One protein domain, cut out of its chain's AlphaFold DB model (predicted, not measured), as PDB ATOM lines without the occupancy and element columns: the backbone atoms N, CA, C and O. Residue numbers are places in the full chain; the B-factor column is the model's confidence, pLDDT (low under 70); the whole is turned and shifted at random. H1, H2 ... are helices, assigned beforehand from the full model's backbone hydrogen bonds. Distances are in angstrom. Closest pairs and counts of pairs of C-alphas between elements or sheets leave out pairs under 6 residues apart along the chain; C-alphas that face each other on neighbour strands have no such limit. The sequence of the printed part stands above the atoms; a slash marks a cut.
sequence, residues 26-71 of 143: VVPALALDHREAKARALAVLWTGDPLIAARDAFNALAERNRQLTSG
ATOM      1  N   VAL A  26     -21.267  -2.905 -11.543       43.84
ATOM      2  CA  VAL A  26     -21.464  -2.514 -10.161       43.84
ATOM      3  C   VAL A  26     -20.162  -2.942  -9.523       43.84
ATOM      4  O   VAL A  26     -19.985  -4.109  -9.188       43.84
ATOM      5  N   VAL A  27     -19.200  -2.020  -9.478       39.66
ATOM      6  CA  VAL A  27     -18.030  -2.155  -8.630       39.66
ATOM      7  C   VAL A  27     -18.648  -2.408  -7.265       39.66
ATOM      8  O   VAL A  27     -19.394  -1.537  -6.801       39.66
ATOM      9  N   PRO A  28     -18.486  -3.606  -6.675       40.28
ATOM     10  CA  PRO A  28     -19.056  -3.855  -5.371       40.28
ATOM     11  C   PRO A  28     -18.452  -2.786  -4.476       40.28
ATOM     12  O   PRO A  28     -17.230  -2.726  -4.325       40.28
ATOM     13  N   ALA A  29     -19.296  -1.872  -3.986       48.66
ATOM     14  CA  ALA A  29     -18.873  -0.897  -3.003       48.66
ATOM     15  C   ALA A  29     -18.154  -1.703  -1.923       48.66
ATOM     16  O   ALA A  29     -18.732  -2.664  -1.407       48.66
ATOM     17  N   LEU A  30     -16.872  -1.398  -1.693       53.62
ATOM     18  CA  LEU A  30     -16.074  -2.057  -0.664       53.62
ATOM     19  C   LEU A  30     -16.933  -2.100   0.594       53.62
ATOM     20  O   LEU A  30     -17.361  -1.048   1.071       53.62
ATOM     21  N   ALA A  31     -17.276  -3.313   1.037       64.38
ATOM     22  CA  ALA A  31     -18.159  -3.498   2.173       64.38
ATOM     23  C   ALA A  31     -17.576  -2.694   3.337       64.38
ATOM     24  O   ALA A  31     -16.440  -2.933   3.745       64.38
ATOM     25  N   LEU A  32     -18.320  -1.683   3.787       69.38
ATOM     26  CA  LEU A  32     -17.868  -0.778   4.832       69.38
ATOM     27  C   LEU A  32     -17.505  -1.607   6.068       69.38
ATOM     28  O   LEU A  32     -18.324  -2.399   6.541       69.38
ATOM     29  N   ASP A  33     -16.291  -1.422   6.587       83.38
ATOM     30  CA  ASP A  33     -15.866  -2.102   7.805       83.38
ATOM     31  C   ASP A  33     -16.814  -1.738   8.959       83.38
ATOM     32  O   ASP A  33     -17.188  -0.578   9.151       83.38
ATOM     33  N   HIS A  34     -17.199  -2.726   9.763       79.44
ATOM     34  CA  HIS A  34     -18.128  -2.529  10.872       79.44
ATOM     35  C   HIS A  34     -17.572  -1.552  11.923       79.44
ATOM     36  O   HIS A  34     -18.344  -0.863  12.596       79.44
ATOM     37  N   ARG A  35     -16.240  -1.446  12.062       84.56
ATOM     38  CA  ARG A  35     -15.607  -0.460  12.957       84.56
ATOM     39  C   ARG A  35     -15.774   0.958  12.428       84.56
ATOM     40  O   ARG A  35     -16.105   1.860  13.200       84.56
ATOM     41  N   GLU A  36     -15.599   1.143  11.124       86.12
ATOM     42  CA  GLU A  36     -15.835   2.418  10.452       86.12
ATOM     43  C   GLU A  36     -17.320   2.804  10.509       86.12
ATOM     44  O   GLU A  36     -17.659   3.937  10.854       86.12
ATOM     45  N   ALA A  37     -18.217   1.846  10.273       86.25
ATOM     46  CA  ALA A  37     -19.657   2.029  10.402       86.25
ATOM     47  C   ALA A  37     -20.066   2.492  11.812       86.25
ATOM     48  O   ALA A  37     -20.847   3.434  11.957       86.25
ATOM     49  N   LYS A  38     -19.488   1.881  12.856       88.31
ATOM     50  CA  LYS A  38     -19.688   2.286  14.255       88.31
ATOM     51  C   LYS A  38     -19.203   3.714  14.506       88.31
ATOM     52  O   LYS A  38     -19.934   4.501  15.101       88.31
ATOM     53  N   ALA A  39     -17.999   4.060  14.048       87.00
ATOM     54  CA  ALA A  39     -17.448   5.403  14.215       87.00
ATOM     55  C   ALA A  39     -18.341   6.468  13.559       87.00
ATOM     56  O   ALA A  39     -18.633   7.493  14.173       87.00
ATOM     57  N   ARG A  40     -18.846   6.192  12.351       87.06
ATOM     58  CA  ARG A  40     -19.793   7.070  11.649       87.06
ATOM     59  C   ARG A  40     -21.117   7.209  12.401       87.06
ATOM     60  O   ARG A  40     -21.601   8.324  12.564       87.06
ATOM     61  N   ALA A  41     -21.677   6.112  12.915       85.50
ATOM     62  CA  ALA A  41     -22.903   6.153  13.713       85.50
ATOM     63  C   ALA A  41     -22.736   6.988  14.998       85.50
ATOM     64  O   ALA A  41     -23.587   7.821  15.306       85.50
ATOM     65  N   LEU A  42     -21.616   6.829  15.711       86.44
ATOM     66  CA  LEU A  42     -21.296   7.647  16.887       86.44
ATOM     67  C   LEU A  42     -21.119   9.127  16.528       86.44
ATOM     68  O   LEU A  42     -21.619   9.998  17.237       86.44
ATOM     69  N   ALA A  43     -20.466   9.422  15.403       85.88
ATOM     70  CA  ALA A  43     -20.282  10.790  14.938       85.88
ATOM     71  C   ALA A  43     -21.620  11.484  14.627       85.88
ATOM     72  O   ALA A  43     -21.789  12.645  15.003       85.88
ATOM     73  N   VAL A  44     -22.599  10.783  14.039       84.81
ATOM     74  CA  VAL A  44     -23.964  11.321  13.862       84.81
ATOM     75  C   VAL A  44     -24.610  11.650  15.200       84.81
ATOM     76  O   VAL A  44     -25.185  12.725  15.353       84.81
ATOM     77  N   LEU A  45     -24.496  10.758  16.184       83.88
ATOM     78  CA  LEU A  45     -25.103  10.962  17.502       83.88
ATOM     79  C   LEU A  45     -24.509  12.164  18.253       83.88
ATOM     80  O   LEU A  45     -25.209  12.784  19.051       83.88
ATOM     81  N   TRP A  46     -23.246  12.514  17.995       80.31
ATOM     82  CA  TRP A  46     -22.582  13.656  18.631       80.31
ATOM     83  C   TRP A  46     -22.721  14.973  17.869       80.31
ATOM     84  O   TRP A  46     -22.887  16.020  18.491       80.31
ATOM     85  N   THR A  47     -22.634  14.940  16.542       78.56
ATOM     86  CA  THR A  47     -22.616  16.156  15.707       78.56
ATOM     87  C   THR A  47     -23.995  16.528  15.171       78.56
ATOM     88  O   THR A  47     -24.229  17.688  14.838       78.56
ATOM     89  N   GLY A  48     -24.919  15.565  15.111       74.44
ATOM     90  CA  GLY A  48     -26.261  15.741  14.566       74.44
ATOM     91  C   GLY A  48     -26.330  15.796  13.038       74.44
ATOM     92  O   GLY A  48     -27.423  15.995  12.519       74.44
ATOM     93  N   ASP A  49     -25.214  15.623  12.318       76.31
ATOM     94  CA  ASP A  49     -25.203  15.622  10.853       76.31
ATOM     95  C   ASP A  49     -25.508  14.214  10.307       76.31
ATOM     96  O   ASP A  49     -24.646  13.334  10.361       76.31
ATOM     97  N   PRO A  50     -26.713  13.966   9.758       69.56
ATOM     98  CA  PRO A  50     -27.104  12.648   9.269       69.56
ATOM     99  C   PRO A  50     -26.330  12.211   8.019       69.56
ATOM    100  O   PRO A  50     -26.327  11.023   7.709       69.56
ATOM    101  N   LEU A  51     -25.663  13.127   7.304       73.88
ATOM    102  CA  LEU A  51     -24.869  12.783   6.121       73.88
ATOM    103  C   LEU A  51     -23.584  12.025   6.488       73.88
ATOM    104  O   LEU A  51     -22.995  11.370   5.628       73.88
ATOM    105  N   ILE A  52     -23.181  12.049   7.765       70.94
ATOM    106  CA  ILE A  52     -22.014  11.316   8.270       70.94
ATOM    107  C   ILE A  52     -22.280   9.804   8.348       70.94
ATOM    108  O   ILE A  52     -21.396   9.007   8.023       70.94
ATOM    109  N   ALA A  53     -23.492   9.382   8.727       64.31
ATOM    110  CA  ALA A  53     -23.913   7.984   8.627       64.31
ATOM    111  C   ALA A  53     -24.858   7.831   7.438       64.31
ATOM    112  O   ALA A  53     -26.081   7.853   7.569       64.31
ATOM    113  N   ALA A  54     -24.275   7.619   6.259       64.81
ATOM    114  CA  ALA A  54     -25.030   7.086   5.137       64.81
ATOM    115  C   ALA A  54     -25.727   5.773   5.549       64.81
ATOM    116  O   ALA A  54     -25.247   5.046   6.425       64.81
ATOM    117  N   ARG A  55     -26.840   5.443   4.882       75.06
ATOM    118  CA  ARG A  55     -27.599   4.184   5.045       75.06
ATOM    119  C   ARG A  55     -26.690   2.947   5.132       75.06
ATOM    120  O   ARG A  55     -26.985   2.004   5.862       75.06
ATOM    121  N   ASP A  56     -25.564   2.993   4.434       75.50
ATOM    122  CA  ASP A  56     -24.554   1.942   4.368       75.50
ATOM    123  C   ASP A  56     -23.893   1.634   5.720       75.50
ATOM    124  O   ASP A  56     -23.589   0.476   5.989       75.50
ATOM    125  N   ALA A  57     -23.755   2.618   6.618       78.31
ATOM    126  CA  ALA A  57     -23.243   2.397   7.971       78.31
ATOM    127  C   ALA A  57     -24.185   1.509   8.796       78.31
ATOM    128  O   ALA A  57     -23.759   0.518   9.389       78.31
ATOM    129  N   PHE A  58     -25.486   1.798   8.781       79.31
ATOM    130  CA  PHE A  58     -26.463   0.953   9.471       79.31
ATOM    131  C   PHE A  58     -26.612  -0.419   8.805       79.31
ATOM    132  O   PHE A  58     -26.763  -1.418   9.509       79.31
ATOM    133  N   ASN A  59     -26.499  -0.497   7.475       84.00
ATOM    134  CA  ASN A  59     -26.481  -1.773   6.759       84.00
ATOM    135  C   ASN A  59     -25.276  -2.639   7.159       84.00
ATOM    136  O   ASN A  59     -25.449  -3.831   7.398       84.00
ATOM    137  N   ALA A  60     -24.079  -2.056   7.279       83.81
ATOM    138  CA  ALA A  60     -22.872  -2.769   7.697       83.81
ATOM    139  C   ALA A  60     -22.974  -3.285   9.143       83.81
ATOM    140  O   ALA A  60     -22.591  -4.420   9.427       83.81
ATOM    141  N   LEU A  61     -23.561  -2.500  10.054       84.69
ATOM    142  CA  LEU A  61     -23.836  -2.949  11.424       84.69
ATOM    143  C   LEU A  61     -24.884  -4.075  11.467       84.69
ATOM    144  O   LEU A  61     -24.727  -5.043  12.212       84.69
ATOM    145  N   ALA A  62     -25.938  -3.986  10.651       84.81
ATOM    146  CA  ALA A  62     -26.947  -5.040  10.542       84.81
ATOM    147  C   ALA A  62     -26.361  -6.335   9.958       84.81
ATOM    148  O   ALA A  62     -26.654  -7.425  10.447       84.81
ATOM    149  N   GLU A  63     -25.498  -6.218   8.950       85.62
ATOM    150  CA  GLU A  63     -24.778  -7.348   8.370       85.62
ATOM    151  C   GLU A  63     -23.839  -7.995   9.388       85.62
ATOM    152  O   GLU A  63     -23.855  -9.216   9.545       85.62
ATOM    153  N   ARG A  64     -23.113  -7.193  10.176       84.69
ATOM    154  CA  ARG A  64     -22.300  -7.717  11.277       84.69
ATOM    155  C   ARG A  64     -23.147  -8.532  12.254       84.69
ATOM    156  O   ARG A  64     -22.738  -9.625  12.626       84.69
ATOM    157  N   ASN A  65     -24.339  -8.056  12.615       84.88
ATOM    158  CA  ASN A  65     -25.245  -8.801  13.491       84.88
ATOM    159  C   ASN A  65     -25.720 -10.128  12.881       84.88
ATOM    160  O   ASN A  65     -25.844 -11.110  13.610       84.88
ATOM    161  N   ARG A  66     -25.941 -10.196  11.561       86.31
ATOM    162  CA  ARG A  66     -26.255 -11.466  10.882       86.31
ATOM    163  C   ARG A  66     -25.100 -12.457  10.994       86.31
ATOM    164  O   ARG A  66     -25.328 -13.613  11.341       86.31
ATOM    165  N   GLN A  67     -23.870 -11.996  10.791       84.56
ATOM    166  CA  GLN A  67     -22.665 -12.831  10.870       84.56
ATOM    167  C   GLN A  67     -22.392 -13.372  12.281       84.56
ATOM    168  O   GLN A  67     -21.783 -14.428  12.428       84.56
ATOM    169  N   LEU A  68     -22.865 -12.692  13.332       85.25
ATOM    170  CA  LEU A  68     -22.701 -13.152  14.717       85.25
ATOM    171  C   LEU A  68     -23.504 -14.412  15.049       85.25
ATOM    172  O   LEU A  68     -23.187 -15.070  16.034       85.25
ATOM    173  N   THR A  69     -24.502 -14.780  14.239       83.88
ATOM    174  CA  THR A  69     -25.272 -16.025  14.435       83.88
ATOM    175  C   THR A  69     -24.414 -17.284  14.308       83.88
ATOM    176  O   THR A  69     -24.728 -18.300  14.921       83.88
ATOM    177  N   SER A  70     -23.310 -17.203  13.565       85.38
ATOM    178  CA  SER A  70     -22.293 -18.251  13.435       85.38
ATOM    179  C   SER A  70     -20.932 -17.826  14.000       85.38
ATOM    180  O   SER A  70     -19.918 -18.443  13.682       85.38
ATOM    181  N   GLY A  71     -20.889 -16.744  14.784       82.12
ATOM    182  CA  GLY A  71     -19.658 -16.182  15.338       82.12
ATOM    183  C   GLY A  71     -19.161 -16.928  16.574       82.12
ATOM    184  O   GLY A  71     -19.928 -17.560  17.301       82.12
TER     185      GLY A  71
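AT A GLANCE: This is residues 26 to 71 of the 143 residues of an uncharacterized protein of Azoarcus sp. DN11 (UniProt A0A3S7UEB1). An extended tail, residues 26 to 33, leads into helix H1; the chain then folds back through residues 48 to 54, and a longer helix, H2, slants past the beginning of H1 and runs on beyond it. The far end of H2 sticks out, with residues 66 to 71 standing free. The printed part has 46 residues, with two named helices and no named strand, and its class is all helix. It is only just loose, close to compact, with a radius of gyration of the C-alphas of 11.5 A, and flat, spanning 34 by 27 by 13 A.

HOW THE PARTS SIT: H1, residues 34 to 47, and H2, residues 55 to 70, form a helical hairpin over a short link. They touch, their closest C-alphas being those of Ala 37 and Ala 57, 4.3 A apart. They run opposite ways at a steep tilt of 45 degrees. Each O i to N i+4 pair is within hydrogen-bond range in H1, and 10 of 12 in H2.

IN THESE COORDINATES: H1 begins at C-alpha 34 (-18.128, -2.529, 10.872) and measures 19.8 A. H2 measures 24.5 A and ends at C-alpha 70 (-22.293, -18.251, 13.435).

THE WHOLE: The C-alphas farthest apart, those of Thr 47 and Ser 70, are 34.5 A apart. The printed part has no cut. Residues 26 to 32, 50 and 53 to 54 have pLDDT under 70.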